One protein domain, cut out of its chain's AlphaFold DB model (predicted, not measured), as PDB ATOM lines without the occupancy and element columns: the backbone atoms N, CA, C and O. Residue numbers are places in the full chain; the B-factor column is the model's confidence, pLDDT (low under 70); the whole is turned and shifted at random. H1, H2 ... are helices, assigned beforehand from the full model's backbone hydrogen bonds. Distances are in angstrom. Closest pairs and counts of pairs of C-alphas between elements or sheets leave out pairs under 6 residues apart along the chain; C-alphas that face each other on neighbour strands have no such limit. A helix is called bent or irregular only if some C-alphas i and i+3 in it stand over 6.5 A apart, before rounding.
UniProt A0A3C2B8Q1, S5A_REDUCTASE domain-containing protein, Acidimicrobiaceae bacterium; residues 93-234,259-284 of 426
ATOM      1  N   ILE A  93      32.445  31.689  20.617       59.28
ATOM      2  CA  ILE A  93      31.433  30.733  20.134       59.28
ATOM      3  C   ILE A  93      30.856  29.922  21.310       59.28
ATOM      4  O   ILE A  93      29.668  29.619  21.315       59.28
ATOM      5  N   GLN A  94      31.656  29.643  22.346       61.09
ATOM      6  CA  GLN A  94      31.217  28.920  23.543       61.09
ATOM      7  C   GLN A  94      30.223  29.711  24.407       61.09
ATOM      8  O   GLN A  94      29.384  29.107  25.063       61.09
ATOM      9  N   THR A  95      30.286  31.044  24.413       70.19
ATOM     10  CA  THR A  95      29.350  31.895  25.168       70.19
ATOM     11  C   THR A  95      28.001  32.033  24.456       70.19
ATOM     12  O   THR A  95      26.966  32.152  25.107       70.19
ATOM     13  N   LEU A  96      27.999  32.014  23.119       72.56
ATOM     14  CA  LEU A  96      26.794  32.187  22.296       72.56
ATOM     15  C   LEU A  96      26.132  30.869  21.867       72.56
ATOM     16  O   LEU A  96      24.950  30.875  21.523       72.56
ATOM     17  N   SER A  97      26.848  29.743  21.924       70.69
ATOM     18  CA  SER A  97      26.345  28.426  21.517       70.69
ATOM     19  C   SER A  97      24.994  28.014  22.120       70.69
ATOM     20  O   SER A  97      24.174  27.523  21.339       70.69
ATOM     21  N   PRO A  98      24.669  28.245  23.416       80.56
ATOM     22  CA  PRO A  98      23.366  27.837  23.945       80.56
ATOM     23  C   PRO A  98      22.198  28.638  23.347       80.56
ATOM     24  O   PRO A  98      21.064  28.164  23.347       80.56
ATOM     25  N   PHE A  99      22.459  29.828  22.800       84.38
ATOM     26  CA  PHE A  99      21.437  30.696  22.212       84.38
ATOM     27  C   PHE A  99      21.299  30.523  20.696       84.38
ATOM     28  O   PHE A  99      20.258  30.873  20.140       84.38
ATOM     29  N   LEU A 100      22.308  29.961  20.019       83.69
ATOM     30  CA  LEU A 100      22.311  29.824  18.560       83.69
ATOM     31  C   LEU A 100      21.201  28.901  18.046       83.69
ATOM     32  O   LEU A 100      20.535  29.245  17.071       83.69
ATOM     33  N   VAL A 101      20.967  27.755  18.696       87.94
ATOM     34  CA  VAL A 101      19.917  26.812  18.272       87.94
ATOM     35  C   VAL A 101      18.513  27.404  18.466       87.94
ATOM     36  O   VAL A 101      17.762  27.443  17.488       87.94
ATOM     37  N   PRO A 102      18.142  27.946  19.648       90.88
ATOM     38  CA  PRO A 102      16.868  28.649  19.810       90.88
ATOM     39  C   PRO A 102      16.687  29.810  18.824       90.88
ATOM     40  O   PRO A 102      15.614  29.958  18.243       90.88
ATOM     41  N   ALA A 103      17.736  30.608  18.587       89.62
ATOM     42  CA  ALA A 103      17.692  31.712  17.631       89.62
ATOM     43  C   ALA A 103      17.466  31.224  16.192       89.62
ATOM     44  O   ALA A 103      16.683  31.828  15.456       89.62
ATOM     45  N   ALA A 104      18.095  30.114  15.799       89.25
ATOM     46  CA  ALA A 104      17.893  29.510  14.487       89.25
ATOM     47  C   ALA A 104      16.460  28.997  14.309       89.25
ATOM     48  O   ALA A 104      15.836  29.273  13.286       89.25
ATOM     49  N   LEU A 105      15.901  28.322  15.316       91.62
ATOM     50  CA  LEU A 105      14.509  27.867  15.287       91.62
ATOM     51  C   LEU A 105      13.529  29.047  15.209       91.62
ATOM     52  O   LEU A 105      12.609  29.029  14.390       91.62
ATOM     53  N   ALA A 106      13.757  30.097  16.003       93.06
ATOM     54  CA  ALA A 106      12.944  31.310  15.977       93.06
ATOM     55  C   ALA A 106      13.008  32.014  14.612       93.06
ATOM     56  O   ALA A 106      11.976  32.422  14.075       93.06
ATOM     57  N   TRP A 107      14.199  32.113  14.014       94.25
ATOM     58  CA  TRP A 107      14.359  32.679  12.677       94.25
ATOM     59  C   TRP A 107      13.687  31.825  11.605       94.25
ATOM     60  O   TRP A 107      13.015  32.372  10.737       94.25
ATOM     61  N   MET A 108      13.813  30.498  11.666       93.19
ATOM     62  CA  MET A 108      13.151  29.597  10.720       93.19
ATOM     63  C   MET A 108      11.631  29.730  10.788       93.19
ATOM     64  O   MET A 108      10.980  29.835   9.747       93.19
ATOM     65  N   LEU A 109      11.065  29.810  11.994       94.56
ATOM     66  CA  LEU A 109       9.642  30.082  12.177       94.56
ATOM     67  C   LEU A 109       9.256  31.441  11.574       94.56
ATOM     68  O   LEU A 109       8.306  31.521  10.795       94.56
ATOM     69  N   LEU A 110      10.021  32.499  11.866       93.50
ATOM     70  CA  LEU A 110       9.789  33.833  11.308       93.50
ATOM     71  C   LEU A 110       9.891  33.845   9.776       93.50
ATOM     72  O   LEU A 110       9.070  34.478   9.119       93.50
ATOM     73  N   ALA A 111      10.862  33.140   9.200       92.19
ATOM     74  CA  ALA A 111      11.069  33.024   7.763       92.19
ATOM     75  C   ALA A 111       9.907  32.286   7.089       92.19
ATOM     76  O   ALA A 111       9.423  32.727   6.046       92.19
ATOM     77  N   VAL A 112       9.405  31.208   7.696       92.12
ATOM     78  CA  VAL A 112       8.213  30.496   7.217       92.12
ATOM     79  C   VAL A 112       6.993  31.414   7.263       92.12
ATOM     80  O   VAL A 112       6.309  31.563   6.250       92.12
ATOM     81  N   ILE A 113       6.761  32.111   8.382       91.94
ATOM     82  CA  ILE A 113       5.671  33.092   8.502       91.94
ATOM     83  C   ILE A 113       5.826  34.195   7.450       91.94
ATOM     84  O   ILE A 113       4.856  34.517   6.772       91.94
ATOM     85  N   TRP A 114       7.032  34.729   7.250       90.56
ATOM     86  CA  TRP A 114       7.312  35.756   6.246       90.56
ATOM     87  C   TRP A 114       6.960  35.279   4.836       90.56
ATOM     88  O   TRP A 114       6.286  35.984   4.082       90.56
ATOM     89  N   LEU A 115       7.380  34.063   4.479       88.50
ATOM     90  CA  LEU A 115       7.138  33.494   3.159       88.50
ATOM     91  C   LEU A 115       5.665  33.141   2.920       88.50
ATOM     92  O   LEU A 115       5.206  33.259   1.784       88.50
ATOM     93  N   MET A 116       4.920  32.768   3.964       85.50
ATOM     94  CA  MET A 116       3.469  32.546   3.895       85.50
ATOM     95  C   MET A 116       2.670  33.853   3.865       85.50
ATOM     96  O   MET A 116       1.672  33.949   3.153       85.50
ATOM     97  N   ALA A 117       3.112  34.865   4.617       79.56
ATOM     98  CA  ALA A 117       2.486  36.183   4.692       79.56
ATOM     99  C   ALA A 117       2.607  36.965   3.375       79.56
ATOM    100  O   ALA A 117       1.844  37.901   3.125       79.56
ATOM    101  N   LEU A 118       3.555  36.592   2.512       72.69
ATOM    102  CA  LEU A 118       3.688  37.182   1.191       72.69
ATOM    103  C   LEU A 118       2.489  36.854   0.312       72.69
ATOM    104  O   LEU A 118       2.236  35.703  -0.049       72.69
ATOM    105  N   GLU A 119       1.799  37.903  -0.128       60.75
ATOM    106  CA  GLU A 119       0.767  37.766  -1.145       60.75
ATOM    107  C   GLU A 119       1.337  37.079  -2.395       60.75
ATOM    108  O   GLU A 119       2.446  37.373  -2.864       60.75
ATOM    109  N   ARG A 120       0.531  36.203  -3.012       59.62
ATOM    110  CA  ARG A 120       0.867  35.515  -4.275       59.62
ATOM    111  C   ARG A 120       1.264  36.488  -5.405       59.62
ATOM    112  O   ARG A 120       1.845  36.049  -6.397       59.62
ATOM    113  N   THR A 121       1.005  37.784  -5.250       54.50
ATOM    114  CA  THR A 121       1.195  38.881  -6.209       54.50
ATOM    115  C   THR A 121       2.506  39.670  -6.042       54.50
ATOM    116  O   THR A 121       2.782  40.548  -6.869       54.50
ATOM    117  N   ALA A 122       3.338  39.388  -5.027       63.62
ATOM    118  CA  ALA A 122       4.594  40.117  -4.816       63.62
ATOM    119  C   ALA A 122       5.517  40.006  -6.050       63.62
ATOM    120  O   ALA A 122       5.896  38.912  -6.464       63.62
ATOM    121  N   LYS A 123       5.894  41.139  -6.663       62.53
ATOM    122  CA  LYS A 123       6.659  41.158  -7.933       62.53
ATOM    123  C   LYS A 123       8.148  40.814  -7.779       62.53
ATOM    124  O   LYS A 123       8.813  40.573  -8.779       62.53
ATOM    125  N   ALA A 124       8.662  40.766  -6.549       72.00
ATOM    126  CA  ALA A 124      10.066  40.495  -6.232       72.00
ATOM    127  C   ALA A 124      10.215  39.332  -5.233       72.00
ATOM    128  O   ALA A 124      10.980  39.418  -4.277       72.00
ATOM    129  N   LYS A 125       9.480  38.227  -5.444       79.94
ATOM    130  CA  LYS A 125       9.491  37.057  -4.537       79.94
ATOM    131  C   LYS A 125      10.894  36.532  -4.246       79.94
ATOM    132  O   LYS A 125      11.155  36.073  -3.141       79.94
ATOM    133  N   TRP A 126      11.791  36.606  -5.228       83.69
ATOM    134  CA  TRP A 126      13.173  36.166  -5.064       83.69
ATOM    135  C   TRP A 126      13.913  36.974  -3.988       83.69
ATOM    136  O   TRP A 126      14.684  36.380  -3.245       83.69
ATOM    137  N   MET A 127      13.638  38.279  -3.838       83.50
ATOM    138  CA  MET A 127      14.250  39.096  -2.785       83.50
ATOM    139  C   MET A 127      13.787  38.612  -1.417       83.50
ATOM    140  O   MET A 127      14.607  38.409  -0.536       83.50
ATOM    141  N   HIS A 128      12.493  38.365  -1.239       87.19
ATOM    142  CA  HIS A 128      11.994  37.849   0.033       87.19
ATOM    143  C   HIS A 128      12.579  36.477   0.374       87.19
ATOM    144  O   HIS A 128      13.021  36.266   1.494       87.19
ATOM    145  N   ARG A 129      12.648  35.568  -0.607       90.56
ATOM    146  CA  ARG A 129      13.290  34.257  -0.431       90.56
ATOM    147  C   ARG A 129      14.756  34.401  -0.039       90.56
ATOM    148  O   ARG A 129      15.179  33.765   0.914       90.56
ATOM    149  N   LEU A 130      15.503  35.257  -0.737       89.94
ATOM    150  CA  LEU A 130      16.909  35.515  -0.439       89.94
ATOM    151  C   LEU A 130      17.088  35.988   1.008       89.94
ATOM    152  O   LEU A 130      17.860  35.391   1.744       89.94
ATOM    153  N   HIS A 131      16.350  37.013   1.432       88.88
ATOM    154  CA  HIS A 131      16.513  37.587   2.769       88.88
ATOM    155  C   HIS A 131      15.966  36.694   3.890       88.88
ATOM    156  O   HIS A 131      16.470  36.760   5.005       88.88
ATOM    157  N   ALA A 132      14.968  35.851   3.614       90.62
ATOM    158  CA  ALA A 132      14.450  34.889   4.584       90.62
ATOM    159  C   ALA A 132      15.404  33.696   4.778       90.62
ATOM    160  O   ALA A 132      15.616  33.248   5.903       90.62
ATOM    161  N   LEU A 133      15.988  33.187   3.685       91.81
ATOM    162  CA  LEU A 133      16.759  31.939   3.683       91.81
ATOM    163  C   LEU A 133      18.261  32.142   3.898       91.81
ATOM    164  O   LEU A 133      18.904  31.277   4.489       91.81
ATOM    165  N   LEU A 134      18.834  33.260   3.443       92.88
ATOM    166  CA  LEU A 134      20.271  33.512   3.582       92.88
ATOM    167  C   LEU A 134      20.732  33.442   5.049       92.88
ATOM    168  O   LEU A 134      21.720  32.752   5.304       92.88
ATOM    169  N   PRO A 135      20.032  34.049   6.028       92.75
ATOM    170  CA  PRO A 135      20.455  33.945   7.417       92.75
ATOM    171  C   PRO A 135      20.406  32.530   7.976       92.75
ATOM    172  O   PRO A 135      21.291  32.166   8.740       92.75
ATOM    173  N   ALA A 136      19.447  31.709   7.542       90.06
ATOM    174  CA  ALA A 136      19.396  30.302   7.927       90.06
ATOM    175  C   ALA A 136      20.640  29.546   7.434       90.06
ATOM    176  O   ALA A 136      21.249  28.799   8.194       90.06
ATOM    177  N   GLY A 137      21.083  29.800   6.197       91.25
ATOM    178  CA  GLY A 137      22.336  29.243   5.678       91.25
ATOM    179  C   GLY A 137      23.561  29.674   6.492       91.25
ATOM    180  O   GLY A 137      24.412  28.849   6.814       91.25
ATOM    181  N   VAL A 138      23.630  30.946   6.894       92.12
ATOM    182  CA  VAL A 138      24.728  31.460   7.734       92.12
ATOM    183  C   VAL A 138      24.677  30.887   9.158       92.12
ATOM    184  O   VAL A 138      25.722  30.594   9.735       92.12
ATOM    185  N   MET A 139      23.484  30.652   9.712       91.12
ATOM    186  CA  MET A 139      23.311  29.955  10.992       91.12
ATOM    187  C   MET A 139      23.850  28.526  10.941       91.12
ATOM    188  O   MET A 139      24.490  28.100  11.897       91.12
ATOM    189  N   LEU A 140      23.670  27.803   9.830       90.44
ATOM    190  CA  LEU A 140      24.262  26.472   9.665       90.44
ATOM    191  C   LEU A 140      25.795  26.526   9.685       90.44
ATOM    192  O   LEU A 140      26.418  25.693  10.336       90.44
ATOM    193  N   VAL A 141      26.408  27.525   9.041       90.94
ATOM    194  CA  VAL A 141      27.869  27.724   9.103       90.94
ATOM    195  C   VAL A 141      28.324  28.056  10.527       90.94
ATOM    196  O   VAL A 141      29.348  27.543  10.971       90.94
ATOM    197  N   ALA A 142      27.560  28.860  11.269       88.94
ATOM    198  CA  ALA A 142      27.866  29.177  12.665       88.94
ATOM    199  C   ALA A 142      27.724  27.964  13.608       88.94
ATOM    200  O   ALA A 142      28.496  27.844  14.556       88.94
ATOM    201  N   LEU A 143      26.750  27.078  13.360       87.75
ATOM    202  CA  LEU A 143      26.449  25.907  14.195       87.75
ATOM    203  C   LEU A 143      27.346  24.700  13.898       87.75
ATOM    204  O   LEU A 143      27.766  24.009  14.822       87.75
ATOM    205  N   PHE A 144      27.609  24.435  12.619       89.56
ATOM    206  CA  PHE A 144      28.270  23.211  12.155       89.56
ATOM    207  C   PHE A 144      29.651  23.459  11.540       89.56
ATOM    208  O   PHE A 144      30.346  22.508  11.183       89.56
ATOM    209  N   GLY A 145      30.061  24.721  11.388       88.56
ATOM    210  CA  GLY A 145      31.399  25.063  10.919       88.56
ATOM    211  C   GLY A 145      32.482  24.652  11.924       88.56
ATOM    212  O   GLY A 145      32.208  24.553  13.123       88.56
ATOM    213  N   PRO A 146      33.736  24.445  11.476       88.56
ATOM    214  CA  PRO A 146      34.825  24.094  12.378       88.56
ATOM    215  C   PRO A 146      34.971  25.143  13.485       88.56
ATOM    216  O   PRO A 146      35.078  26.345  13.201       88.56
ATOM    217  N   ALA A 147      34.964  24.689  14.739       82.56
ATOM    218  CA  ALA A 147      35.052  25.564  15.900       82.56
ATOM    219  C   ALA A 147      36.312  26.440  15.819       82.56
ATOM    220  O   ALA A 147      37.408  25.959  15.545       82.56
ATOM    221  N   GLY A 148      36.142  27.746  16.021       80.62
ATOM    222  CA  GLY A 148      37.239  28.711  15.932       80.62
ATOM    223  C   GLY A 148      37.661  29.088  14.508       80.62
ATOM    224  O   GLY A 148      38.517  29.956  14.367       80.62
ATOM    225  N   SER A 149      37.055  28.532  13.452       89.56
ATOM    226  CA  SER A 149      37.329  28.981  12.080       89.56
ATOM    227  C   SER A 149      36.889  30.432  11.851       89.56
ATOM    228  O   SER A 149      35.874  30.884  12.385       89.56
ATOM    229  N   ALA A 150      37.622  31.154  10.996       89.06
ATOM    230  CA  ALA A 150      37.274  32.526  10.615       89.06
ATOM    231  C   ALA A 150      35.862  32.623  10.006       89.06
ATOM    232  O   ALA A 150      35.171  33.616  10.206       89.06
ATOM    233  N   ALA A 151      35.417  31.575   9.302       90.75
ATOM    234  CA  ALA A 151      34.073  31.501   8.742       90.75
ATOM    235  C   ALA A 151      33.000  31.439   9.839       90.75
ATOM    236  O   ALA A 151      32.094  32.266   9.830       90.75
ATOM    237  N   ALA A 152      33.125  30.529  10.813       90.12
ATOM    238  CA  ALA A 152      32.160  30.408  11.908       90.12
ATOM    239  C   ALA A 152      32.104  31.680  12.776       90.12
ATOM    240  O   ALA A 152      31.020  32.131  13.144       90.12
ATOM    241  N   GLN A 153      33.260  32.296  13.054       89.62
ATOM    242  CA  GLN A 153      33.334  33.556  13.803       89.62
ATOM    243  C   GLN A 153      32.652  34.708  13.055       89.62
ATOM    244  O   GLN A 153      31.809  35.399  13.627       89.62
ATOM    245  N   LEU A 154      32.954  34.877  11.765       92.31
ATOM    246  CA  LEU A 154      32.321  35.894  10.929       92.31
ATOM    247  C   LEU A 154      30.808  35.666  10.815       92.31
ATOM    248  O   LEU A 154      30.038  36.622  10.895       92.31
ATOM    249  N   SER A 155      30.369  34.414  10.649       93.19
ATOM    250  CA  SER A 155      28.948  34.063  10.640       93.19
ATOM    251  C   SER A 155      28.270  34.504  11.932       93.19
ATOM    252  O   SER A 155      27.230  35.154  11.878       93.19
ATOM    253  N   LEU A 156      28.878  34.236  13.088       91.31
ATOM    254  CA  LEU A 156      28.337  34.639  14.383       91.31
ATOM    255  C   LEU A 156      28.239  36.163  14.532       91.31
ATOM    256  O   LEU A 156      27.188  36.671  14.908       91.31
ATOM    257  N   GLN A 157      29.294  36.898  14.180       92.00
ATOM    258  CA  GLN A 157      29.318  38.365  14.232       92.00
ATOM    259  C   GLN A 157      28.266  38.984  13.305       92.00
ATOM    260  O   GLN A 157      27.551  39.914  13.682       92.00
ATOM    261  N   TRP A 158      28.117  38.430  12.101       94.62
ATOM    262  CA  TRP A 158      27.089  38.859  11.163       94.62
ATOM    263  C   TRP A 158      25.677  38.546  11.684       94.62
ATOM    264  O   TRP A 158      24.776  39.366  11.518       94.62
ATOM    265  N   LEU A 159      25.473  37.420  12.378       94.19
ATOM    266  CA  LEU A 159      24.199  37.091  13.030       94.19
ATOM    267  C   LEU A 159      23.876  38.019  14.205       94.19
ATOM    268  O   LEU A 159      22.734  38.461  14.323       94.19
ATOM    269  N   VAL A 160      24.869  38.373  15.025       93.25
ATOM    270  CA  VAL A 160      24.718  39.377  16.092       93.25
ATOM    271  C   VAL A 160      24.312  40.722  15.495       93.25
ATOM    272  O   VAL A 160      23.341  41.322  15.954       93.25
ATOM    273  N   ALA A 161      24.973  41.154  14.417       95.00
ATOM    274  CA  ALA A 161      24.597  42.363  13.687       95.00
ATOM    275  C   ALA A 161      23.118  42.320  13.263       95.00
ATOM    276  O   ALA A 161      22.368  43.258  13.527       95.00
ATOM    277  N   GLY A 162      22.680  41.201  12.680       95.12
ATOM    278  CA  GLY A 162      21.289  40.979  12.284       95.12
ATOM    279  C   GLY A 162      20.300  41.029  13.439       95.12
ATOM    280  O   GLY A 162      19.252  41.656  13.317       95.12
ATOM    281  N   ALA A 163      20.640  40.425  14.578       94.31
ATOM    282  CA  ALA A 163      19.810  40.460  15.778       94.31
ATOM    283  C   ALA A 163      19.634  41.894  16.304       94.31
ATOM    284  O   ALA A 163      18.517  42.297  16.628       94.31
ATOM    285  N   MET A 164      20.707  42.695  16.313       95.38
ATOM    286  CA  MET A 164      20.646  44.113  16.689       95.38
ATOM    287  C   MET A 164      19.754  44.913  15.733       95.38
ATOM    288  O   MET A 164      18.911  45.692  16.179       95.38
ATOM    289  N   MET A 165      19.897  44.691  14.420       96.12
ATOM    290  CA  MET A 165      19.057  45.336  13.404       96.12
ATOM    291  C   MET A 165      17.586  44.936  13.549       96.12
ATOM    292  O   MET A 165      16.709  45.795  13.477       96.12
ATOM    293  N   LEU A 166      17.307  43.649  13.770       95.88
ATOM    294  CA  LEU A 166      15.956  43.125  13.949       95.88
ATOM    295  C   LEU A 166      15.296  43.727  15.191       95.88
ATOM    296  O   LEU A 166      14.158  44.185  15.104       95.88
ATOM    297  N   ALA A 167      16.007  43.775  16.320       96.56
ATOM    298  CA  ALA A 167      15.511  44.384  17.550       96.56
ATOM    299  C   ALA A 167      15.181  45.872  17.341       96.56
ATOM    300  O   ALA A 167      14.071  46.312  17.648       96.56
ATOM    301  N   TRP A 168      16.106  46.628  16.738       97.12
ATOM    302  CA  TRP A 168      15.909  48.042  16.414       97.12
ATOM    303  C   TRP A 168      14.703  48.268  15.495       97.12
ATOM    304  O   TRP A 168      13.806  49.044  15.816       97.12
ATOM    305  N   LEU A 169      14.634  47.558  14.368       97.31
ATOM    306  CA  LEU A 169      13.563  47.742  13.389       97.31
ATOM    307  C   LEU A 169      12.205  47.259  13.899       97.31
ATOM    308  O   LEU A 169      11.186  47.832  13.521       97.31
ATOM    309  N   THR A 170      12.177  46.266  14.788       97.44
ATOM    310  CA  THR A 170      10.946  45.851  15.475       97.44
ATOM    311  C   THR A 170      10.455  46.949  16.414       97.44
ATOM    312  O   THR A 170       9.268  47.277  16.399       97.44
ATOM    313  N   ALA A 171      11.352  47.583  17.175       97.94
ATOM    314  CA  ALA A 171      10.998  48.709  18.037       97.94
ATOM    315  C   ALA A 171      10.458  49.904  17.228       97.94
ATOM    316  O   ALA A 171       9.422  50.476  17.573       97.94
ATOM    317  N   VAL A 172      11.100  50.240  16.104       97.50
ATOM    318  CA  VAL A 172      10.619  51.304  15.206       97.50
ATOM    319  C   VAL A 172       9.294  50.918  14.553       97.50
ATOM    320  O   VAL A 172       8.410  51.763  14.430       97.50
ATOM    321  N   TRP A 173       9.102  49.657  14.166       97.88
ATOM    322  CA  TRP A 173       7.823  49.192  13.637       97.88
ATOM    323  C   TRP A 173       6.694  49.389  14.653       97.88
ATOM    324  O   TRP A 173       5.674  49.983  14.299       97.88
ATOM    325  N   LEU A 174       6.889  48.992  15.914       98.06
ATOM    326  CA  LEU A 174       5.915  49.232  16.986       98.06
ATOM    327  C   LEU A 174       5.617  50.730  17.140       98.06
ATOM    328  O   LEU A 174       4.452  51.134  17.155       98.06
ATOM    329  N   LEU A 175       6.656  51.571  17.142       96.50
ATOM    330  CA  LEU A 175       6.501  53.026  17.163       96.50
ATOM    331  C   LEU A 175       5.711  53.540  15.947       96.50
ATOM    332  O   LEU A 175       4.883  54.440  16.085       96.50
ATOM    333  N   SER A 176       5.908  52.957  14.764       96.19
ATOM    334  CA  SER A 176       5.196  53.329  13.533       96.19
ATOM    335  C   SER A 176       3.698  53.007  13.578       96.19
ATOM    336  O   SER A 176       2.895  53.673  12.912       96.19
ATOM    337  N   LEU A 177       3.300  52.000  14.367       96.25
ATOM    338  CA  LEU A 177       1.896  51.664  14.593       96.25
ATOM    339  C   LEU A 177       1.233  52.686  15.520       96.25
ATOM    340  O   LEU A 177       0.134  53.146  15.210       96.25
ATOM    341  N   VAL A 178       1.928  53.084  16.593       95.00
ATOM    342  CA  VAL A 178       1.448  54.086  17.562       95.00
ATOM    343  C   VAL A 178       1.355  55.469  16.916       95.00
ATOM    344  O   VAL A 178       0.311  56.110  16.951       95.00
ATOM    345  N   THR A 179       2.425  55.906  16.250       93.25
ATOM    346  CA  THR A 179       2.497  57.215  15.573       93.25
ATOM    347  C   THR A 179       1.724  57.262  14.255       93.25
ATOM    348  O   THR A 179       1.593  58.327  13.657       93.25
ATOM    349  N   ARG A 180       1.235  56.111  13.770       93.69
ATOM    350  CA  ARG A 180       0.611  55.939  12.447       93.69
ATOM    351  C   ARG A 180       1.449  56.508  11.293       93.69
ATOM    352  O   ARG A 180       0.896  56.945  10.288       93.69
ATOM    353  N   ASN A 181       2.773  56.432  11.413       93.88
ATOM    354  CA  ASN A 181       3.707  56.929  10.411       93.88
ATOM    355  C   ASN A 181       4.825  55.908  10.143       93.88
ATOM    356  O   ASN A 181       5.809  55.818  10.878       93.88
ATOM    357  N   ALA A 182       4.688  55.149   9.056       94.50
ATOM    358  CA  ALA A 182       5.706  54.212   8.581       94.50
ATOM    359  C   ALA A 182       6.869  54.896   7.844       94.50
ATOM    360  O   ALA A 182       7.879  54.243   7.595       94.50
ATOM    361  N   GLY A 183       6.792  56.209   7.590       91.81
ATOM    362  CA  GLY A 183       7.934  57.022   7.154       91.81
ATOM    363  C   GLY A 183       9.055  57.105   8.196       91.81
ATOM    364  O   GLY A 183      10.189  57.437   7.858       91.81
ATOM    365  N   SER A 184       8.778  56.719   9.448       94.06
ATOM    366  CA  SER A 184       9.807  56.446  10.459       94.06
ATOM    367  C   SER A 184      10.830  55.398  10.001       94.06
ATOM    368  O   SER A 184      11.990  55.479  10.405       94.06
ATOM    369  N   MET A 185      10.446  54.471   9.112       94.50
ATOM    370  CA  MET A 185      11.361  53.490   8.531       94.50
ATOM    371  C   MET A 185      12.498  54.154   7.749       94.50
ATOM    372  O   MET A 185      13.630  53.710   7.874       94.50
ATOM    373  N   ASP A 186      12.247  55.218   6.983       91.62
ATOM    374  CA  ASP A 186      13.299  55.888   6.197       91.62
ATOM    375  C   ASP A 186      14.372  56.524   7.095       91.62
ATOM    376  O   ASP A 186      15.565  56.527   6.778       91.62
ATOM    377  N   VAL A 187      13.951  57.035   8.254       92.75
ATOM    378  CA  VAL A 187      14.861  57.560   9.278       92.75
ATOM    379  C   VAL A 187      15.614  56.410   9.944       92.75
ATOM    380  O   VAL A 187      16.845  56.427  10.026       92.75
ATOM    381  N   ALA A 188      14.880  55.382  10.373       94.88
ATOM    382  CA  ALA A 188      15.434  54.228  11.062       94.88
ATOM    383  C   ALA A 188      16.415  53.437  10.204       94.88
ATOM    384  O   ALA A 188      17.424  52.992  10.729       94.88
ATOM    385  N   TYR A 189      16.163  53.322   8.901       92.06
ATOM    386  CA  TYR A 189      17.031  52.676   7.922       92.06
ATOM    387  C   TYR A 189      18.469  53.189   8.010       92.06
ATOM    388  O   TYR A 189      19.425  52.420   8.090       92.06
ATOM    389  N   SER A 190      18.604  54.512   8.057       87.88
ATOM    390  CA  SER A 190      19.892  55.196   8.120       87.88
ATOM    391  C   SER A 190      20.579  54.985   9.470       87.88
ATOM    392  O   SER A 190      21.803  54.873   9.532       87.88
ATOM    393  N   LEU A 191      19.796  54.904  10.550       94.88
ATOM    394  CA  LEU A 191      20.288  54.614  11.899       94.88
ATOM    395  C   LEU A 191      20.674  53.147  12.085       94.88
ATOM    396  O   LEU A 191      21.605  52.868  12.825       94.88
ATOM    397  N   THR A 192      20.016  52.211  11.403       94.81
ATOM    398  CA  THR A 192      20.275  50.773  11.541       94.81
ATOM    399  C   THR A 192      21.752  50.458  11.323       94.81
ATOM    400  O   THR A 192      22.373  49.814  12.157       94.81
ATOM    401  N   ALA A 193      22.351  50.962  10.242       89.81
ATOM    402  CA  ALA A 193      23.754  50.684   9.948       89.81
ATOM    403  C   ALA A 193      24.723  51.318  10.966       89.81
ATOM    404  O   ALA A 193      25.685  50.667  11.371       89.81
ATOM    405  N   SER A 194      24.472  52.553  11.420       94.88
ATOM    406  CA  SER A 194      25.346  53.222  12.395       94.88
ATOM    407  C   SER A 194      25.199  52.649  13.801       94.88
ATOM    408  O   SER A 194      26.211  52.369  14.437       94.88
ATOM    409  N   LEU A 195      23.972  52.397  14.266       96.06
ATOM    410  CA  LEU A 195      23.707  51.750  15.552       96.06
ATOM    411  C   LEU A 195      24.284  50.337  15.595       96.06
ATOM    412  O   LEU A 195      24.873  49.958  16.603       96.06
ATOM    413  N   THR A 196      24.177  49.573  14.505       94.50
ATOM    414  CA  THR A 196      24.792  48.247  14.441       94.50
ATOM    415  C   THR A 196      26.314  48.331  14.423       94.50
ATOM    416  O   THR A 196      26.945  47.626  15.199       94.50
ATOM    417  N   ALA A 197      26.925  49.196  13.609       94.56
ATOM    418  CA  ALA A 197      28.384  49.323  13.578       94.56
ATOM    419  C   ALA A 197      28.957  49.781  14.932       94.56
ATOM    420  O   ALA A 197      29.914  49.188  15.428       94.56
ATOM    421  N   VAL A 198      28.343  50.794  15.555       95.69
ATOM    422  CA  VAL A 198      28.728  51.275  16.891       95.69
ATOM    423  C   VAL A 198      28.503  50.187  17.930       95.69
ATOM    424  O   VAL A 198      29.394  49.909  18.721       95.69
ATOM    425  N   GLY A 199      27.344  49.536  17.920       94.81
ATOM    426  CA  GLY A 199      27.027  48.499  18.890       94.81
ATOM    427  C   GLY A 199      27.931  47.268  18.781       94.81
ATOM    428  O   GLY A 199      28.358  46.756  19.808       94.81
ATOM    429  N   LEU A 200      28.313  46.849  17.569       93.06
ATOM    430  CA  LEU A 200      29.330  45.810  17.374       93.06
ATOM    431  C   LEU A 200      30.685  46.238  17.941       93.06
ATOM    432  O   LEU A 200      31.323  45.448  18.628       93.06
ATOM    433  N   ALA A 201      31.109  47.484  17.712       92.75
ATOM    434  CA  ALA A 201      32.358  47.999  18.274       92.75
ATOM    435  C   ALA A 201      32.328  48.048  19.812       92.75
ATOM    436  O   ALA A 201      33.326  47.734  20.457       92.75
ATOM    437  N   LEU A 202      31.179  48.396  20.404       92.81
ATOM    438  CA  LEU A 202      30.981  48.379  21.855       92.81
ATOM    439  C   LEU A 202      31.056  46.957  22.430       92.81
ATOM    440  O   LEU A 202      31.642  46.771  23.493       92.81
ATOM    441  N   VAL A 203      30.485  45.968  21.733       89.44
ATOM    442  CA  VAL A 203      30.555  44.549  22.124       89.44
ATOM    443  C   VAL A 203      31.975  43.999  21.973       89.44
ATOM    444  O   VAL A 203      32.424  43.247  22.832       89.44
ATOM    445  N   ASP A 204      32.684  44.373  20.905       85.56
ATOM    446  CA  ASP A 204      34.063  43.942  20.655       85.56
ATOM    447  C   ASP A 204      35.047  44.529  21.683       85.56
ATOM    448  O   ASP A 204      36.022  43.880  22.058       85.56
ATOM    449  N   GLY A 205      34.783  45.747  22.172       84.88
ATOM    450  CA  GLY A 205      35.537  46.386  23.254       84.88
ATOM    451  C   GLY A 205      36.919  46.917  22.855       84.88
ATOM    452  O   GLY A 205      37.645  47.426  23.713       84.88
ATOM    453  N   HIS A 206      37.287  46.836  21.573       82.31
ATOM    454  CA  HIS A 206      38.565  47.310  21.044       82.31
ATOM    455  C   HIS A 206      38.360  48.422  20.007       82.31
ATOM    456  O   HIS A 206      37.499  48.341  19.135       82.31
ATOM    457  N   TYR A 207      39.196  49.463  20.087       89.50
ATOM    458  CA  TYR A 207      39.080  50.657  19.243       89.50
ATOM    459  C   TYR A 207      40.435  51.056  18.645       89.50
ATOM    460  O   TYR A 207      41.186  51.864  19.190       89.50
ATOM    461  N   SER A 208      40.761  50.475  17.497       93.06
ATOM    462  CA  SER A 208      41.877  50.875  16.642       93.06
ATOM    463  C   SER A 208      41.570  52.166  15.878       93.06
ATOM    464  O   SER A 208      40.414  52.535  15.659       93.06
ATOM    465  N   THR A 209      42.616  52.844  15.396       94.69
ATOM    466  CA  THR A 209      42.467  54.056  14.573       94.69
ATOM    467  C   THR A 209      41.614  53.802  13.327       94.69
ATOM    468  O   THR A 209      40.784  54.641  12.990       94.69
ATOM    469  N   ARG A 210      41.761  52.636  12.676       95.00
ATOM    470  CA  ARG A 210      40.923  52.237  11.534       95.00
ATOM    471  C   ARG A 210      39.445  52.181  11.913       95.00
ATOM    472  O   ARG A 210      38.636  52.810  11.237       95.00
ATOM    473  N   GLN A 211      39.099  51.459  12.981       94.69
ATOM    474  CA  GLN A 211      37.708  51.310  13.428       94.69
ATOM    475  C   GLN A 211      37.096  52.668  13.787       94.69
ATOM    476  O   GLN A 211      35.975  52.953  13.383       94.69
ATOM    477  N   LEU A 212      37.840  53.538  14.477       95.75
ATOM    478  CA  LEU A 212      37.359  54.874  14.841       95.75
ATOM    479  C   LEU A 212      37.095  55.758  13.617       95.75
ATOM    480  O   LEU A 212      36.051  56.405  13.546       95.75
ATOM    481  N   VAL A 213      38.006  55.765  12.636       97.12
ATOM    482  CA  VAL A 213      37.797  56.495  11.375       97.12
ATOM    483  C   VAL A 213      36.602  55.922  10.620       97.12
ATOM    484  O   VAL A 213      35.734  56.676  10.195       97.12
ATOM    485  N   PHE A 214      36.512  54.599  10.499       96.50
ATOM    486  CA  PHE A 214      35.389  53.935   9.848       96.50
ATOM    487  C   PHE A 214      34.046  54.292  10.506       96.50
ATOM    488  O   PHE A 214      33.120  54.725   9.821       96.50
ATOM    489  N   LEU A 215      33.951  54.182  11.834       96.62
ATOM    490  CA  LEU A 215      32.755  54.534  12.600       96.62
ATOM    491  C   LEU A 215      32.377  56.002  12.411       96.62
ATOM    492  O   LEU A 215      31.203  56.304  12.211       96.62
ATOM    493  N   LEU A 216      33.358  56.908  12.415       97.75
ATOM    494  CA  LEU A 216      33.123  58.324  12.153       97.75
ATOM    495  C   LEU A 216      32.483  58.539  10.774       97.75
ATOM    496  O   LEU A 216      31.491  59.256  10.671       97.75
ATOM    497  N   LEU A 217      33.004  57.893   9.725       98.12
ATOM    498  CA  LEU A 217      32.450  57.993   8.370       98.12
ATOM    499  C   LEU A 217      31.016  57.444   8.299       98.12
ATOM    500  O   LEU A 217      30.132  58.097   7.742       98.12
ATOM    501  N   VAL A 218      30.756  56.292   8.925       97.06
ATOM    502  CA  VAL A 218      29.408  55.704   9.002       97.06
ATOM    503  C   VAL A 218      28.441  56.627   9.750       97.06
ATOM    504  O   VAL A 218      27.314  56.831   9.297       97.06
ATOM    505  N   VAL A 219      28.864  57.230  10.864       97.38
ATOM    506  CA  VAL A 219      28.043  58.171  11.642       97.38
ATOM    507  C   VAL A 219      27.761  59.447  10.852       97.38
ATOM    508  O   VAL A 219      26.617  59.893  10.839       97.38
ATOM    509  N   ILE A 220      28.748  60.014  10.148       97.88
ATOM    510  CA  ILE A 220      28.542  61.207   9.310       97.88
ATOM    511  C   ILE A 220      27.525  60.917   8.198       97.88
ATOM    512  O   ILE A 220      26.586  61.693   8.003       97.88
ATOM    513  N   TRP A 221      27.679  59.792   7.491       97.00
ATOM    514  CA  TRP A 221      26.730  59.358   6.462       97.00
ATOM    515  C   TRP A 221      25.319  59.162   7.042       97.00
ATOM    516  O   TRP A 221      24.344  59.709   6.520       97.00
ATOM    517  N   SER A 222      25.219  58.455   8.169       95.81
ATOM    518  CA  SER A 222      23.952  58.153   8.836       95.81
ATOM    519  C   SER A 222      23.245  59.420   9.319       95.81
ATOM    520  O   SER A 222      22.086  59.643   8.977       95.81
ATOM    521  N   ALA A 223      23.949  60.304  10.034       96.06
ATOM    522  CA  ALA A 223      23.404  61.561  10.541       96.06
ATOM    523  C   ALA A 223      22.859  62.441   9.409       96.06
ATOM    524  O   ALA A 223      21.788  63.043   9.522       96.06
ATOM    525  N   ARG A 224      23.569  62.473   8.278       94.44
ATOM    526  CA  ARG A 224      23.148  63.204   7.086       94.44
ATOM    527  C   ARG A 224      21.848  62.649   6.504       94.44
ATOM    528  O   ARG A 224      20.950  63.429   6.176       94.44
ATOM    529  N   LEU A 225      21.742  61.329   6.353       91.81
ATOM    530  CA  LEU A 225      20.524  60.705   5.835       91.81
ATOM    531  C   LEU A 225      19.351  60.854   6.804       91.81
ATOM    532  O   LEU A 225      18.250  61.172   6.361       91.81
ATOM    533  N   VAL A 226      19.592  60.732   8.111       94.00
ATOM    534  CA  VAL A 226      18.595  61.000   9.157       94.00
ATOM    535  C   VAL A 226      18.061  62.420   9.045       94.00
ATOM    536  O   VAL A 226      16.849  62.604   9.018       94.00
ATOM    537  N   ALA A 227      18.925  63.431   8.921       91.62
ATOM    538  CA  ALA A 227      18.483  64.816   8.772       91.62
ATOM    539  C   ALA A 227      17.597  65.004   7.526       91.62
ATOM    540  O   ALA A 227      16.556  65.663   7.584       91.62
ATOM    541  N   HIS A 228      17.977  64.388   6.403       87.75
ATOM    542  CA  HIS A 228      17.202  64.449   5.167       87.75
ATOM    543  C   HIS A 228      15.843  63.738   5.288       87.75
ATOM    544  O   HIS A 228      14.801  64.341   5.009       87.75
ATOM    545  N   ALA A 229      15.840  62.484   5.744       89.81
ATOM    546  CA  ALA A 229      14.642  61.666   5.896       89.81
ATOM    547  C   ALA A 229      13.677  62.270   6.921       89.81
ATOM    548  O   ALA A 229      12.484  62.378   6.645       89.81
ATOM    549  N   SER A 230      14.187  62.758   8.055       91.06
ATOM    550  CA  SER A 230      13.379  63.408   9.088       91.06
ATOM    551  C   SER A 230      12.683  64.655   8.561       91.06
ATOM    552  O   SER A 230      11.490  64.819   8.790       91.06
ATOM    553  N   SER A 231      13.381  65.488   7.779       87.12
ATOM    554  CA  SER A 231      12.782  66.696   7.192       87.12
ATOM    555  C   SER A 231      11.638  66.413   6.211       87.12
ATOM    556  O   SER A 231      10.820  67.293   5.962       87.12
ATOM    557  N   THR A 232      11.581  65.196   5.660       82.44
ATOM    558  CA  THR A 232      10.575  64.799   4.667       82.44
ATOM    559  C   THR A 232       9.440  63.990   5.294       82.44
ATOM    560  O   THR A 232       8.293  64.144   4.894       82.44
ATOM    561  N   ASN A 233       9.743  63.136   6.274       87.81
ATOM    562  CA  ASN A 233       8.802  62.147   6.805       87.81
ATOM    563  C   ASN A 233       8.256  62.476   8.199       87.81
ATOM    564  O   ASN A 233       7.154  62.037   8.536       87.81
ATOM    565  N   LEU A 234       9.005  63.206   9.029       86.50
ATOM    566  CA  LEU A 234       8.603  63.520  10.401       86.50
ATOM    567  C   LEU A 234       7.953  64.907  10.474       86.50
ATOM    568  O   LEU A 234       8.268  65.798   9.688       86.50
ATOM    569  N   TYR A 259       5.199  45.159   8.734       94.81
ATOM    570  CA  TYR A 259       6.351  44.498   9.344       94.81
ATOM    571  C   TYR A 259       7.166  43.716   8.307       94.81
ATOM    572  O   TYR A 259       8.354  43.971   8.146       94.81
ATOM    573  N   PHE A 260       6.534  42.836   7.526       91.81
ATOM    574  CA  PHE A 260       7.246  41.997   6.556       91.81
ATOM    575  C   PHE A 260       7.693  42.738   5.290       91.81
ATOM    576  O   PHE A 260       8.772  42.463   4.759       91.81
ATOM    577  N   GLN A 261       6.866  43.648   4.773       88.75
ATOM    578  CA  GLN A 261       7.115  44.314   3.495       88.75
ATOM    579  C   GLN A 261       7.970  45.574   3.635       88.75
ATOM    580  O   GLN A 261       8.770  45.861   2.743       88.75
ATOM    581  N   VAL A 262       7.781  46.340   4.711       91.50
ATOM    582  CA  VAL A 262       8.485  47.607   4.939       91.50
ATOM    583  C   VAL A 262       9.703  47.373   5.818       91.50
ATOM    584  O   VAL A 262      10.812  47.647   5.380       91.50
ATOM    585  N   PHE A 263       9.519  46.841   7.026       94.50
ATOM    586  CA  PHE A 263      10.589  46.805   8.025       94.50
ATOM    587  C   PHE A 263      11.555  45.639   7.810       94.50
ATOM    588  O   PHE A 263      12.750  45.859   7.632       94.50
ATOM    589  N   LEU A 264      11.057  44.404   7.758       93.31
ATOM    590  CA  LEU A 264      11.891  43.206   7.678       93.31
ATOM    591  C   LEU A 264      12.594  43.078   6.324       93.31
ATOM    592  O   LEU A 264      13.769  42.728   6.279       93.31
ATOM    593  N   LEU A 265      11.919  43.416   5.219       90.75
ATOM    594  CA  LEU A 265      12.552  43.427   3.898       90.75
ATOM    595  C   LEU A 265      13.707  44.437   3.834       90.75
ATOM    596  O   LEU A 265      14.788  44.093   3.364       90.75
ATOM    597  N   GLN A 266      13.495  45.664   4.314       91.19
ATOM    598  CA  GLN A 266      14.542  46.689   4.342       91.19
ATOM    599  C   GLN A 266      15.652  46.361   5.347       91.19
ATOM    600  O   GLN A 266      16.821  46.618   5.071       91.19
ATOM    601  N   GLY A 267      15.304  45.755   6.482       93.12
ATOM    602  CA  GLY A 267      16.266  45.240   7.451       93.12
ATOM    603  C   GLY A 267      17.148  44.153   6.855       93.12
ATOM    604  O   GLY A 267      18.365  44.239   6.958       93.12
ATOM    605  N   GLY A 268      16.554  43.193   6.144       92.19
ATOM    606  CA  GLY A 268      17.291  42.174   5.404       92.19
ATOM    607  C   GLY A 268      18.240  42.786   4.373       92.19
ATOM    608  O   GLY A 268      19.395  42.372   4.294       92.19
ATOM    609  N   LEU A 269      17.782  43.792   3.619       90.81
ATOM    610  CA  LEU A 269      18.621  44.499   2.647       90.81
ATOM    611  C   LEU A 269      19.858  45.103   3.316       90.81
ATOM    612  O   LEU A 269      20.977  44.869   2.854       90.81
ATOM    613  N   ILE A 270      19.659  45.824   4.429       92.56
ATOM    614  CA  ILE A 270      20.771  46.425   5.168       92.56
ATOM    615  C   ILE A 270      21.703  45.363   5.731       92.56
ATOM    616  O   ILE A 270      22.920  45.506   5.673       92.56
ATOM    617  N   TRP A 271      21.138  44.283   6.246       94.50
ATOM    618  CA  TRP A 271      21.902  43.228   6.876       94.50
ATOM    619  C   TRP A 271      22.875  42.543   5.908       94.50
ATOM    620  O   TRP A 271      24.046  42.349   6.245       94.50
ATOM    621  N   ILE A 272      22.437  42.256   4.677       91.75
ATOM    622  CA  ILE A 272      23.305  41.679   3.639       91.75
ATOM    623  C   ILE A 272      24.454  42.625   3.315       91.75
ATOM    624  O   ILE A 272      25.620  42.228   3.336       91.75
ATOM    625  N   TRP A 273      24.146  43.883   3.006       90.75
ATOM    626  CA  TRP A 273      25.177  44.788   2.520       90.75
ATOM    627  C   TRP A 273      26.030  45.415   3.626       90.75
ATOM    628  O   TRP A 273      27.033  46.050   3.315       90.75
ATOM    629  N   ALA A 274      25.678  45.216   4.904       90.94
ATOM    630  CA  ALA A 274      26.455  45.660   6.062       90.94
ATOM    631  C   ALA A 274      27.621  44.717   6.396       90.94
ATOM    632  O   ALA A 274      28.409  45.016   7.290       90.94
ATOM    633  N   LEU A 275      27.785  43.613   5.660       94.94
ATOM    634  CA  LEU A 275      28.935  42.713   5.774       94.94
ATOM    635  C   LEU A 275      30.312  43.420   5.803       94.94
ATOM    636  O   LEU A 275      31.088  43.118   6.711       94.94
ATOM    637  N   PRO A 276      30.639  44.383   4.910       95.12
ATOM    638  CA  PRO A 276      31.866  45.179   5.017       95.12
ATOM    639  C   PRO A 276      32.033  45.896   6.361       95.12
ATOM    640  O   PRO A 276      33.156  46.054   6.836       95.12
ATOM    641  N   MET A 277      30.932  46.312   6.993       94.31
ATOM    642  CA  MET A 277      30.966  46.968   8.299       94.31
ATOM    643  C   MET A 277      31.360  45.973   9.387       94.31
ATOM    644  O   MET A 277      32.298  46.238  10.132       94.31
ATOM    645  N   VAL A 278      30.713  44.804   9.417       95.38
ATOM    646  CA  VAL A 278      31.052  43.708  10.343       95.38
ATOM    647  C   VAL A 278      32.531  43.341  10.209       95.38
ATOM    648  O   VAL A 278      33.256  43.305  11.198       95.38
ATOM    649  N   MET A 279      33.014  43.162   8.977       95.38
ATOM    650  CA  MET A 279      34.414  42.821   8.717       95.38
ATOM    651  C   MET A 279      35.391  43.916   9.142       95.38
ATOM    652  O   MET A 279      36.444  43.605   9.682       95.38
ATOM    653  N   THR A 280      35.058  45.192   8.926       95.38
ATOM    654  CA  THR A 280      35.929  46.297   9.351       95.38
ATOM    655  C   THR A 280      36.016  46.383  10.874       95.38
ATOM    656  O   THR A 280      37.098  46.610  11.413       95.38
ATOM    657  N   ILE A 281      34.889  46.191  11.568       94.94
ATOM    658  CA  ILE A 281      34.840  46.214  13.031       94.94
ATOM    659  C   ILE A 281      35.593  45.031  13.638       94.94
ATOM    660  O   ILE A 281      36.220  45.217  14.668       94.94
ATOM    661  N   HIS A 282      35.625  43.864  13.001       92.94
ATOM    662  CA  HIS A 282      36.355  42.702  13.524       92.94
ATOM    663  C   HIS A 282      37.697  42.438  12.820       92.94
ATOM    664  O   HIS A 282      38.268  41.355  12.941       92.94
ATOM    665  N   ALA A 283      38.217  43.409  12.066       92.31
ATOM    666  CA  ALA A 283      39.555  43.322  11.494       92.31
ATOM    667  C   ALA A 283      40.627  43.468  12.586       92.31
ATOM    668  O   ALA A 283      40.428  44.165  13.580       92.31
ATOM    669  N   GLU A 284      41.798  42.860  12.364       88.38
ATOM    670  CA  GLU A 284      42.926  42.973  13.294       88.38
ATOM    671  C   GLU A 284      43.281  44.451  13.565       88.38
ATOM    672  O   GLU A 284      43.382  45.250  12.615       88.38
TER     673      GLU A 284
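This is residues 93 to 234 and 259 to 284 of the 426 residues of the protein "S5A_REDUCTASE domain-containing protein" of Acidimicrobiaceae bacterium (UniProt A0A3C2B8Q1). A chain folded back and forth makes a row of helices: H1 and the bent H2, paired, at one end, the long H3 and then H4 in the middle, and H5 at the other end. On one side of H3 and H4, H6 fills the place between H2a, H3 and H4, and the short H7 follows it, packing on H3 and H4. The printed part has 168 residues with seven named helices, H1 to H7 in order, and no named strand; its class is all helix. It is compact, with a radius of gyration of the C-alphas of 16.6 A and spans of 45 by 40 by 26 A.

H1, residues 93 to 117, begins at C-alpha 93 (31.433, 30.733, 20.134) and is 33.3 A long; it is irregular, with C-alphas 95 and 98 7.3 A apart, and has a kink of 46 degrees near residue 100. H2, residues 125 to 144, was assigned as one helix by its hydrogen bonds but is bent, with C-alphas 132 and 135 6.7 A apart; its arms are H2a, residues 125 to 132, and H2b, residues 135 to 144, at a tilt of 35.4 degrees, only just steep. H3, residues 150 to 178, is the longest at 42.4 A and ends at C-alpha 178 (1.448, 54.086, 17.562). H4, residues 184 to 204, 29.1 A, has a kink of 37 degrees near residue 191. H5, residues 209 to 233, spans 35.5 A, H6, residues 259 to 273, 20.0 A, and H7, residues 275 to 281, ends at C-alpha 281 (34.840, 46.214, 13.031).

H3 and H4 are the hubs, touching four helices each; they form a hairpin, with closest C-alphas at Met 165 and Thr 192, 5.9 A. With H6 they make a bundle, three helices that touch one another. Residues 161 to 173 of H3 touch H6 at a shallow tilt of 31 degrees, opposite ways, closest at the C-alphas of Gly 162 and Trp 271, 5.9 A. H4 and H5 form a hairpin at 18 degrees, closest at the C-alphas of Ser 190 and Ser 222, 5.1 A. H2b and H3 form another, closest at the C-alphas of Ala 142 and Ala 152, 4.5 A. H1 and H2a form a fourth hairpin, in which residues 111 to 115 of H1 touch H2a, closest at the C-alphas of Ala 111 and Ala 132, 5.0 A. H3 and H5 are apart. Every O i to N i+4 pair is within hydrogen-bond range in H2a, H2b, H3, H5 and H7, against 17 of 21 in H1, 14 of 17 in H4 and 8 of 11 in H6.

The C-alphas farthest apart, those of Arg 120 and Thr 209, are 49.3 A apart. Residues 235 to 258 are not printed, and C-alphas 234 and 259 are 19.2 A apart across this cut. Of the links printed whole, H1 to H2 is short and the others are tight. The mean pLDDT of the printed part is 90.1; residues 93 to 94 and 119 to 123 are under 70.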